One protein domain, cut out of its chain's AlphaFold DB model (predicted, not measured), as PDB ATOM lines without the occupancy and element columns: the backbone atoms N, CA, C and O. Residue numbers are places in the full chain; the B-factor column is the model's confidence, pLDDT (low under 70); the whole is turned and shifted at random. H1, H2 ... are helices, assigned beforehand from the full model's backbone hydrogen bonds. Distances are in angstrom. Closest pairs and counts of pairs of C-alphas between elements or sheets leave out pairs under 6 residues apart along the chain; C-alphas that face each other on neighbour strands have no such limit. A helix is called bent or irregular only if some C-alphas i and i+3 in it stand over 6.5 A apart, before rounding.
ATOM      1  N   ALA A   2     136.706 146.559 146.878       92.19
ATOM      2  CA  ALA A   2     135.322 146.614 147.381       92.19
ATOM      3  C   ALA A   2     134.316 145.784 146.564       92.19
ATOM      4  O   ALA A   2     133.646 144.937 147.138       92.19
ATOM      5  N   LYS A   3     134.306 145.936 145.229       91.94
ATOM      6  CA  LYS A   3     133.460 145.130 144.329       91.94
ATOM      7  C   LYS A   3     133.639 143.617 144.522       91.94
ATOM      8  O   LYS A   3     132.678 142.870 144.608       91.94
ATOM      9  N   TYR A   4     134.886 143.160 144.616       92.19
ATOM     10  CA  TYR A   4     135.174 141.738 144.812       92.19
ATOM     11  C   TYR A   4     134.630 141.229 146.155       92.19
ATOM     12  O   TYR A   4     134.058 140.142 146.217       92.19
ATOM     13  N   ILE A   5     134.781 142.020 147.224       93.94
ATOM     14  CA  ILE A   5     134.266 141.663 148.551       93.94
ATOM     15  C   ILE A   5     132.734 141.664 148.541       93.94
ATOM     16  O   ILE A   5     132.144 140.698 149.013       93.94
ATOM     17  N   SER A   6     132.086 142.681 147.961       94.38
ATOM     18  CA  SER A   6     130.621 142.744 147.879       94.38
ATOM     19  C   SER A   6     130.038 141.569 147.096       94.38
ATOM     20  O   SER A   6     129.088 140.946 147.566       94.38
ATOM     21  N   ASP A   7     130.645 141.206 145.961       91.12
ATOM     22  CA  ASP A   7     130.209 140.063 145.152       91.12
ATOM     23  C   ASP A   7     130.334 138.751 145.948       91.12
ATOM     24  O   ASP A   7     129.438 137.906 145.916       91.12
ATOM     25  N   LYS A   8     131.424 138.588 146.710       92.12
ATOM     26  CA  LYS A   8     131.622 137.424 147.584       92.12
ATOM     27  C   LYS A   8     130.613 137.393 148.735       92.12
ATOM     28  O   LYS A   8     130.078 136.331 149.036       92.12
ATOM     29  N   THR A   9     130.329 138.533 149.355       94.12
ATOM     30  CA  THR A   9     129.366 138.639 150.459       94.12
ATOM     31  C   THR A   9     127.940 138.333 150.005       94.12
ATOM     32  O   THR A   9     127.239 137.601 150.698       94.12
ATOM     33  N   ILE A  10     127.519 138.803 148.824       92.62
ATOM     34  CA  ILE A  10     126.204 138.439 148.272       92.62
ATOM     35  C   ILE A  10     126.100 136.932 148.044       92.62
ATOM     36  O   ILE A  10     125.083 136.341 148.402       92.62
ATOM     37  N   ARG A  11     127.149 136.291 147.512       88.12
ATOM     38  CA  ARG A  11     127.163 134.827 147.357       88.12
ATOM     39  C   ARG A  11     126.972 134.119 148.693       88.12
ATOM     40  O   ARG A  11     126.102 133.265 148.780       88.12
ATOM     41  N   LEU A  12     127.695 134.536 149.734       89.50
ATOM     42  CA  LEU A  12     127.546 133.970 151.080       89.50
ATOM     43  C   LEU A  12     126.123 134.147 151.629       89.50
ATOM     44  O   LEU A  12     125.575 133.225 152.225       89.50
ATOM     45  N   PHE A  13     125.493 135.304 151.407       91.06
ATOM     46  CA  PHE A  13     124.098 135.506 151.804       91.06
ATOM     47  C   PHE A  13     123.150 134.545 151.078       91.06
ATOM     48  O   PHE A  13     122.326 133.902 151.726       91.06
ATOM     49  N   VAL A  14     123.287 134.407 149.758       87.44
ATOM     50  CA  VAL A  14     122.453 133.499 148.952       87.44
ATOM     51  C   VAL A  14     122.709 132.027 149.303       87.44
ATOM     52  O   VAL A  14     121.771 131.236 149.304       87.44
ATOM     53  N   GLU A  15     123.945 131.652 149.636       82.81
ATOM     54  CA  GLU A  15     124.291 130.297 150.093       82.81
ATOM     55  C   GLU A  15     123.598 129.944 151.415       82.81
ATOM     56  O   GLU A  15     123.099 128.832 151.567       82.81
ATOM     57  N   VAL A  16     123.510 130.897 152.349       83.25
ATOM     58  CA  VAL A  16     122.782 130.710 153.617       83.25
ATOM     59  C   VAL A  16     121.267 130.690 153.392       83.25
ATOM     60  O   VAL A  16     120.541 129.925 154.030       83.25
ATOM     61  N   ASN A  17     120.764 131.538 152.493       85.25
ATOM     62  CA  ASN A  17     119.343 131.633 152.193       85.25
ATOM     63  C   ASN A  17     119.111 131.921 150.710       85.25
ATOM     64  O   ASN A  17     119.144 133.072 150.270       85.25
ATOM     65  N   GLN A  18     118.782 130.866 149.959       84.56
ATOM     66  CA  GLN A  18     118.553 130.947 148.515       84.56
ATOM     67  C   GLN A  18     117.420 131.909 148.118       84.56
ATOM     68  O   GLN A  18     117.409 132.396 146.993       84.56
ATOM     69  N   TYR A  19     116.493 132.224 149.031       87.19
ATOM     70  CA  TYR A  19     115.401 133.166 148.777       87.19
ATOM     71  C   TYR A  19     115.807 134.631 148.906       87.19
ATOM     72  O   TYR A  19     114.996 135.505 148.588       87.19
ATOM     73  N   LEU A  20     117.025 134.922 149.371       89.50
ATOM     74  CA  LEU A  20     117.543 136.278 149.299       89.50
ATOM     75  C   LEU A  20     117.737 136.665 147.836       89.50
ATOM     76  O   LEU A  20     118.298 135.926 147.022       89.50
ATOM     77  N   ASN A  21     117.239 137.845 147.508       89.06
ATOM     78  CA  ASN A  21     117.280 138.405 146.182       89.06
ATOM     79  C   ASN A  21     117.982 139.759 146.207       89.06
ATOM     80  O   ASN A  21     117.740 140.573 147.095       89.06
ATOM     81  N   PHE A  22     118.853 139.992 145.226       91.31
ATOM     82  CA  PHE A  22     119.648 141.211 145.137       91.31
ATOM     83  C   PHE A  22     119.629 141.713 143.698       91.31
ATOM     84  O   PHE A  22     120.141 141.059 142.788       91.31
ATOM     85  N   SER A  23     119.038 142.884 143.502       90.06
ATOM     86  CA  SER A  23     119.056 143.609 142.235       90.06
ATOM     87  C   SER A  23     120.427 144.236 141.983       90.06
ATOM     88  O   SER A  23     121.228 144.414 142.901       90.06
ATOM     89  N   GLN A  24     120.685 144.689 140.754       88.31
ATOM     90  CA  GLN A  24     121.914 145.432 140.434       88.31
ATOM     91  C   GLN A  24     122.119 146.672 141.322       88.31
ATOM     92  O   GLN A  24     123.250 147.034 141.650       88.31
ATOM     93  N   LYS A  25     121.027 147.306 141.760       93.00
ATOM     94  CA  LYS A  25     121.081 148.425 142.704       93.00
ATOM     95  C   LYS A  25     121.643 147.986 144.061       93.00
ATOM     96  O   LYS A  25     122.442 148.720 144.639       93.00
ATOM     97  N   ASP A  26     121.276 146.798 144.535       95.31
ATOM     98  CA  ASP A  26     121.731 146.263 145.821       95.31
ATOM     99  C   ASP A  26     123.222 145.906 145.781       95.31
ATOM    100  O   ASP A  26     123.950 146.219 146.721       95.31
ATOM    101  N   TYR A  27     123.715 145.362 144.661       92.88
ATOM    102  CA  TYR A  27     125.156 145.159 144.446       92.88
ATOM    103  C   TYR A  27     125.932 146.478 144.576       92.88
ATOM    104  O   TYR A  27     126.926 146.553 145.302       92.88
ATOM    105  N   LEU A  28     125.452 147.543 143.925       94.81
ATOM    106  CA  LEU A  28     126.067 148.871 144.014       94.81
ATOM    107  C   LEU A  28     125.983 149.458 145.430       94.81
ATOM    108  O   LEU A  28     126.914 150.128 145.877       94.81
ATOM    109  N   GLN A  29     124.884 149.221 146.147       96.94
ATOM    110  CA  GLN A  29     124.725 149.677 147.527       96.94
ATOM    111  C   GLN A  29     125.695 148.958 148.469       96.94
ATOM    112  O   GLN A  29     126.362 149.616 149.268       96.94
ATOM    113  N   LEU A  30     125.842 147.637 148.349       97.69
ATOM    114  CA  LEU A  30     126.784 146.878 149.166       97.69
ATOM    115  C   LEU A  30     128.238 147.238 148.849       97.69
ATOM    116  O   LEU A  30     129.061 147.327 149.760       97.69
ATOM    117  N   GLN A  31     128.557 147.504 147.579       97.38
ATOM    118  CA  GLN A  31     129.878 148.003 147.203       97.38
ATOM    119  C   GLN A  31     130.206 149.301 147.959       97.38
ATOM    120  O   GLN A  31     131.287 149.393 148.536       97.38
ATOM    121  N   LYS A  32     129.263 150.251 148.047       97.19
ATOM    122  CA  LYS A  32     129.443 151.493 148.822       97.19
ATOM    123  C   LYS A  32     129.653 151.237 150.318       97.19
ATOM    124  O   LYS A  32     130.471 151.907 150.939       97.19
ATOM    125  N   VAL A  33     128.952 150.256 150.897       97.62
ATOM    126  CA  VAL A  33     129.151 149.854 152.303       97.62
ATOM    127  C   VAL A  33     130.586 149.364 152.532       97.62
ATOM    128  O   VAL A  33     131.208 149.728 153.530       97.62
ATOM    129  N   TYR A  34     131.136 148.577 151.604       97.56
ATOM    130  CA  TYR A  34     132.524 148.116 151.688       97.56
ATOM    131  C   TYR A  34     133.552 149.200 151.357       97.56
ATOM    132  O   TYR A  34     134.622 149.205 151.958       97.56
ATOM    133  N   GLU A  35     133.257 150.126 150.444       97.00
ATOM    134  CA  GLU A  35     134.111 151.295 150.191       97.00
ATOM    135  C   GLU A  35     134.252 152.151 151.454       97.00
ATOM    136  O   GLU A  35     135.372 152.485 151.836       97.00
ATOM    137  N   ALA A  36     133.145 152.411 152.157       95.69
ATOM    138  CA  ALA A  36     133.163 153.125 153.431       95.69
ATOM    139  C   ALA A  36     133.956 152.373 154.516       95.69
ATOM    140  O   ALA A  36     134.751 152.990 155.222       95.69
ATOM    141  N   LEU A  37     133.798 151.045 154.618       96.44
ATOM    142  CA  LEU A  37     134.583 150.229 155.551       96.44
ATOM    143  C   LEU A  37     136.086 150.333 155.261       96.44
ATOM    144  O   LEU A  37     136.873 150.557 156.172       96.44
ATOM    145  N   LEU A  38     136.491 150.154 154.002       95.69
ATOM    146  CA  LEU A  38     137.905 150.186 153.618       95.69
ATOM    147  C   LEU A  38     138.523 151.567 153.846       95.69
ATOM    148  O   LEU A  38     139.678 151.647 154.256       95.69
ATOM    149  N   GLN A  39     137.754 152.634 153.624       94.94
ATOM    150  CA  GLN A  39     138.179 153.996 153.929       94.94
ATOM    151  C   GLN A  39     138.413 154.184 155.437       94.94
ATOM    152  O   GLN A  39     139.465 154.683 155.826       94.94
ATOM    153  N   GLN A  40     137.495 153.709 156.284       94.31
ATOM    154  CA  GLN A  40     137.654 153.762 157.743       94.31
ATOM    155  C   GLN A  40     138.852 152.932 158.228       94.31
ATOM    156  O   GLN A  40     139.619 153.390 159.068       94.31
ATOM    157  N   VAL A  41     139.063 151.735 157.664       94.25
ATOM    158  CA  VAL A  41     140.253 150.913 157.955       94.25
ATOM    159  C   VAL A  41     141.530 151.665 157.587       94.25
ATOM    160  O   VAL A  41     142.471 151.691 158.373       94.25
ATOM    161  N   TYR A  42     141.569 152.291 156.409       93.81
ATOM    162  CA  TYR A  42     142.726 153.065 155.966       93.81
ATOM    163  C   TYR A  42     143.023 154.240 156.904       93.81
ATOM    164  O   TYR A  42     144.181 154.479 157.239       93.81
ATOM    165  N   GLU A  43     141.993 154.957 157.351       92.69
ATOM    166  CA  GLU A  43     142.132 156.058 158.307       92.69
ATOM    167  C   GLU A  43     142.713 155.577 159.638       92.69
ATOM    168  O   GLU A  43     143.695 156.158 160.097       92.69
ATOM    169  N   ILE A  44     142.187 154.481 160.194       92.88
ATOM    170  CA  ILE A  44     142.685 153.873 161.436       92.88
ATOM    171  C   ILE A  44     144.146 153.428 161.275       92.88
ATOM    172  O   ILE A  44     144.992 153.763 162.095       92.88
ATOM    173  N   CYS A  45     144.492 152.740 160.184       89.94
ATOM    174  CA  CYS A  45     145.863 152.272 159.953       89.94
ATOM    175  C   CYS A  45     146.899 153.400 159.790       89.94
ATOM    176  O   CYS A  45     148.090 153.138 159.937       89.94
ATOM    177  N   ASN A  46     146.475 154.628 159.473       91.94
ATOM    178  CA  ASN A  46     147.367 155.786 159.371       91.94
ATOM    179  C   ASN A  46     147.499 156.574 160.684       91.94
ATOM    180  O   ASN A  46     148.248 157.556 160.738       91.94
ATOM    181  N   GLN A  47     146.784 156.180 161.737       91.19
ATOM    182  CA  GLN A  47     146.947 156.759 163.063       91.19
ATOM    183  C   GLN A  47     148.257 156.279 163.702       91.19
ATOM    184  O   GLN A  47     148.785 155.214 163.387       91.19
ATOM    185  N   LYS A  48     148.810 157.090 164.612       83.06
ATOM    186  CA  LYS A  48     150.045 156.743 165.338       83.06
ATOM    187  C   LYS A  48     149.830 155.637 166.371       83.06
ATOM    188  O   LYS A  48     150.744 154.860 166.616       83.06
ATOM    189  N   GLU A  49     148.644 155.597 166.963       89.38
ATOM    190  CA  GLU A  49     148.194 154.584 167.910       89.38
ATOM    191  C   GLU A  49     146.765 154.211 167.527       89.38
ATOM    192  O   GLU A  49     145.991 155.087 167.148       89.38
ATOM    193  N   VAL A  50     146.447 152.921 167.606       89.50
ATOM    194  CA  VAL A  50     145.120 152.372 167.317       89.50
ATOM    195  C   VAL A  50     144.649 151.644 168.563       89.50
ATOM    196  O   VAL A  50     145.352 150.759 169.057       89.50
ATOM    197  N   SER A  51     143.474 152.008 169.071       91.56
ATOM    198  CA  SER A  51     142.877 151.328 170.222       91.56
ATOM    199  C   SER A  51     142.055 150.103 169.802       91.56
ATOM    200  O   SER A  51     141.489 150.046 168.708       91.56
ATOM    201  N   GLU A  52     141.937 149.115 170.695       91.50
ATOM    202  CA  GLU A  52     141.016 147.986 170.492       91.50
ATOM    203  C   GLU A  52     139.555 148.459 170.398       91.50
ATOM    204  O   GLU A  52     138.783 147.917 169.611       91.50
ATOM    205  N   GLU A  53     139.185 149.513 171.134       92.69
ATOM    206  CA  GLU A  53     137.835 150.095 171.123       92.69
ATOM    207  C   GLU A  53     137.440 150.640 169.740       92.69
ATOM    208  O   GLU A  53     136.305 150.437 169.299       92.69
ATOM    209  N   GLU A  54     138.372 151.270 169.017       91.62
ATOM    210  CA  GLU A  54     138.147 151.743 167.643       91.62
ATOM    211  C   GLU A  54     137.912 150.582 166.671       91.62
ATOM    212  O   GLU A  54     137.001 150.637 165.836       91.62
ATOM    213  N   ILE A  55     138.693 149.505 166.802       92.25
ATOM    214  CA  ILE A  55     138.540 148.291 165.990       92.25
ATOM    215  C   ILE A  55     137.178 147.642 166.271       92.25
ATOM    216  O   ILE A  55     136.436 147.298 165.344       92.25
ATOM    217  N   ASP A  56     136.803 147.523 167.541       94.25
ATOM    218  CA  ASP A  56     135.511 146.985 167.960       94.25
ATOM    219  C   ASP A  56     134.343 147.814 167.414       94.25
ATOM    220  O   ASP A  56     133.347 147.269 166.917       94.25
ATOM    221  N   GLN A  57     134.450 149.142 167.476       94.62
ATOM    222  CA  GLN A  57     133.427 150.044 166.960       94.62
ATOM    223  C   GLN A  57     133.290 149.936 165.438       94.62
ATOM    224  O   GLN A  57     132.159 149.926 164.934       94.62
ATOM    225  N   LEU A  58     134.403 149.794 164.713       95.38
ATOM    226  CA  LEU A  58     134.419 149.564 163.270       95.38
ATOM    227  C   LEU A  58     133.617 148.308 162.902       95.38
ATOM    228  O   LEU A  58     132.687 148.377 162.091       95.38
ATOM    229  N   PHE A  59     133.919 147.169 163.536       94.31
ATOM    230  CA  PHE A  59     133.219 145.912 163.262       94.31
ATOM    231  C   PHE A  59     131.742 145.971 163.656       94.31
ATOM    232  O   PHE A  59     130.885 145.536 162.882       94.31
ATOM    233  N   ARG A  60     131.408 146.561 164.813       95.56
ATOM    234  CA  ARG A  60     130.010 146.742 165.250       95.56
ATOM    235  C   ARG A  60     129.219 147.619 164.282       95.56
ATOM    236  O   ARG A  60     128.061 147.316 163.992       95.56
ATOM    237  N   SER A  61     129.825 148.697 163.788       95.62
ATOM    238  CA  SER A  61     129.211 149.595 162.806       95.62
ATOM    239  C   SER A  61     128.979 148.877 161.477       95.62
ATOM    240  O   SER A  61     127.860 148.862 160.962       95.62
ATOM    241  N   HIS A  62     129.998 148.183 160.965       96.56
ATOM    242  CA  HIS A  62     129.879 147.427 159.724       96.56
ATOM    243  C   HIS A  62     128.822 146.323 159.816       96.56
ATOM    244  O   HIS A  62     128.002 146.181 158.912       96.56
ATOM    245  N   TYR A  63     128.772 145.600 160.936       94.81
ATOM    246  CA  TYR A  63     127.746 144.591 161.180       94.81
ATOM    247  C   TYR A  63     126.328 145.182 161.107       94.81
ATOM    248  O   TYR A  63     125.471 144.638 160.410       94.81
ATOM    249  N   LYS A  64     126.086 146.341 161.736       96.00
ATOM    250  CA  LYS A  64     124.795 147.053 161.640       96.00
ATOM    251  C   LYS A  64     124.480 147.520 160.218       96.00
ATOM    252  O   LYS A  64     123.320 147.468 159.803       96.00
ATOM    253  N   ASN A  65     125.490 147.948 159.462       97.31
ATOM    254  CA  ASN A  65     125.319 148.340 158.063       97.31
ATOM    255  C   ASN A  65     124.912 147.142 157.195       97.31
ATOM    256  O   ASN A  65     124.007 147.275 156.375       97.31
ATOM    257  N   LEU A  66     125.512 145.965 157.410       96.38
ATOM    258  CA  LEU A  66     125.117 144.730 156.724       96.38
ATOM    259  C   LEU A  66     123.699 144.285 157.107       96.38
ATOM    260  O   LEU A  66     122.931 143.891 156.233       96.38
ATOM    261  N   GLN A  67     123.326 144.387 158.387       94.00
ATOM    262  CA  GLN A  67     121.953 144.114 158.824       94.00
ATOM    263  C   GLN A  67     120.952 145.047 158.137       94.00
ATOM    264  O   GLN A  67     119.945 144.582 157.613       94.00
ATOM    265  N   SER A  68     121.241 146.348 158.104       95.56
ATOM    266  CA  SER A  68     120.375 147.337 157.450       95.56
ATOM    267  C   SER A  68     120.264 147.060 155.952       95.56
ATOM    268  O   SER A  68     119.160 146.981 155.430       95.56
ATOM    269  N   PHE A  69     121.389 146.781 155.286       97.00
ATOM    270  CA  PHE A  69     121.421 146.383 153.878       97.00
ATOM    271  C   PHE A  69     120.529 145.167 153.585       97.00
ATOM    272  O   PHE A  69     119.767 145.179 152.618       97.00
ATOM    273  N   LEU A  70     120.590 144.122 154.416       94.69
ATOM    274  CA  LEU A  70     119.754 142.931 154.256       94.69
ATOM    275  C   LEU A  70     118.260 143.250 154.411       94.69
ATOM    276  O   LEU A  70     117.451 142.777 153.616       94.69
ATOM    277  N   LEU A  71     117.897 144.071 155.398       93.06
ATOM    278  CA  LEU A  71     116.507 144.479 155.619       93.06
ATOM    279  C   LEU A  71     115.978 145.361 154.481       93.06
ATOM    280  O   LEU A  71     114.845 145.166 154.044       93.06
ATOM    281  N   ASP A  72     116.794 146.293 153.992       93.75
ATOM    282  CA  ASP A  72     116.424 147.215 152.915       93.75
ATOM    283  C   ASP A  72     116.259 146.491 151.572       93.75
ATOM    284  O   ASP A  72     115.366 146.826 150.796       93.75
ATOM    285  N   SER A  73     117.097 145.486 151.304       93.12
ATOM    286  CA  SER A  73     117.072 144.727 150.044       93.12
ATOM    287  C   SER A  73     115.998 143.635 150.006       93.12
ATOM    288  O   SER A  73     115.469 143.340 148.938       93.12
ATOM    289  N   ASN A  74     115.670 143.011 151.145       92.06
ATOM    290  CA  ASN A  74     114.854 141.787 151.166       92.06
ATOM    291  C   ASN A  74     113.575 141.865 152.012       92.06
ATOM    292  O   ASN A  74     112.767 140.928 151.978       92.06
ATOM    293  N   GLY A  75     113.371 142.965 152.740       90.50
ATOM    294  CA  GLY A  75     112.258 143.135 153.669       90.50
ATOM    295  C   GLY A  75     112.539 142.542 155.050       90.50
ATOM    296  O   GLY A  75     113.637 142.072 155.354       90.50
ATOM    297  N   LYS A  76     111.534 142.577 155.930       89.69
ATOM    298  CA  LYS A  76     111.679 142.164 157.341       89.69
ATOM    299  C   LYS A  76     111.135 140.764 157.599       89.69
ATOM    300  O   LYS A  76     111.612 140.098 158.523       89.69
ATOM    301  N   GLU A  77     110.148 140.316 156.824       87.69
ATOM    302  CA  GLU A  77     109.442 139.063 157.120       87.69
ATOM    303  C   GLU A  77     110.321 137.838 156.865       87.69
ATOM    304  O   GLU A  77     110.276 136.887 157.645       87.69
ATOM    305  N   ILE A  78     111.197 137.877 155.852       85.19
ATOM    306  CA  ILE A  78     112.148 136.785 155.578       85.19
ATOM    307  C   ILE A  78     113.082 136.512 156.769       85.19
ATOM    308  O   ILE A  78     113.507 135.377 156.972       85.19
ATOM    309  N   PHE A  79     113.335 137.529 157.601       85.75
ATOM    310  CA  PHE A  79     114.197 137.426 158.774       85.75
ATOM    311  C   PHE A  79     113.451 137.104 160.079       85.75
ATOM    312  O   PHE A  79     114.095 136.871 161.103       85.75
ATOM    313  N   LYS A  80     112.107 137.078 160.098       82.56
ATOM    314  CA  LYS A  80     111.345 136.728 161.317       82.56
ATOM    315  C   LYS A  80     111.658 135.316 161.801       82.56
ATOM    316  O   LYS A  80     111.935 135.138 162.982       82.56
ATOM    317  N   LYS A  81     111.723 134.347 160.883       71.50
ATOM    318  CA  LYS A  81     111.997 132.943 161.226       71.50
ATOM    319  C   LYS A  81     113.347 132.746 161.924       71.50
ATOM    320  O   LYS A  81     113.428 131.946 162.843       71.50
ATOM    321  N   TYR A  82     114.370 133.530 161.574       73.06
ATOM    322  CA  TYR A  82     115.675 133.480 162.248       73.06
ATOM    323  C   TYR A  82     115.630 133.993 163.693       73.06
ATOM    324  O   TYR A  82     116.442 133.581 164.514       73.06
ATOM    325  N   ARG A  83     114.685 134.886 164.019       71.31
ATOM    326  CA  ARG A  83     114.464 135.345 165.400       71.31
ATOM    327  C   ARG A  83     113.715 134.312 166.238       71.31
ATOM    328  O   ARG A  83     113.943 134.232 167.436       71.31
ATOM    329  N   GLU A  84     112.822 133.554 165.609       72.12
ATOM    330  CA  GLU A  84     111.970 132.559 166.270       72.12
ATOM    331  C   GLU A  84     112.644 131.187 166.393       72.12
ATOM    332  O   GLU A  84     112.339 130.419 167.303       72.12
ATOM    333  N   SER A  85     113.553 130.850 165.481       66.56
ATOM    334  CA  SER A  85     114.270 129.574 165.475       66.56
ATOM    335  C   SER A  85     115.687 129.766 164.929       66.56
ATOM    336  O   SER A  85     115.924 129.529 163.743       66.56
TER     337      SER A  85
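This is residues 2 to 85 of the 217 residues of an uncharacterized protein of Caldibacillus thermoamylovorans (UniProt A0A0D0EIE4). The model is a long helical hairpin, H2 and H3 side by side, with a shorter helix, H1, packed steeply across one side of H2. At one end of the hairpin the link between H2 and H3 makes a free loop, and at the other end the short helix H4 turns off from H3, its residues 80 to 84 sticking out together with Ser 85. The printed part has 84 residues with four named helices, in the order H1, H2, H3, H4, and no named strand; the class is all helix. It is only just loose, close to compact, with a radius of gyration of the C-alphas of 14.7 A, and only just elongated, spanning 45 by 29 by 19 A.

H1, residues 2 to 16, touches H2, residues 24 to 45, and the closest C-alphas of the two, those of Ala 2 and Tyr 34, are 5.4 A apart. These two helices run opposite ways at a steep tilt of 61 degrees. H3, residues 52 to 74, touches H2, with the C-alphas of Asp 26 and Ser 73 closest at 6.5 A. H2 and H3 form a helical hairpin and run opposite ways at a shallow tilt of 5 degrees, their centres 11.1 A apart. H4, residues 77 to 84, and H3 meet only through their link; they are near each other, with 5 pairs of C-alphas within 10 A. H1 and H3 are apart, and H4 is apart from both H1 and H2. In H1, H2 and H3 every O i to N i+4 pair is within hydrogen-bond range; in H4 1 of 4 such pairs is, beside 4 of 5 O i to N i+3 pairs.

H1 begins with C-alpha 2 at (135.322, 146.614, 147.381) and measures 21.2 A from first to last C-alpha. H2, Gln 24 to Cys 45, measures 31.6 A and begins with C-alpha 24 at (121.914, 145.432, 140.434). H3, Glu 52 to Asn 74, is the longest helix with 23 residues and measures 33.1 A. H4, Glu 77 to Glu 84, measures 11.5 A and ends with C-alpha 84 at (111.970, 132.559, 166.270). H4 is irregular, but only just: C-alphas 78 and 81 are 6.8 A apart.

The two C-alphas farthest apart are those of Lys 48 and Glu 84, at 45.1 A. Both lie in stretches that stand free, residues 45 to 53 and residues 80 to 85; without these stretches the body spans 36 by 22 by 18 A. The printed part has no cut and no long link: the link from H3 to H4 is tight, and those from H1 to H2 and from H2 to H3 are short. The mean pLDDT of the printed part is 91.0, that of H4 is 79, and residue 85 is the one printed residue under 70.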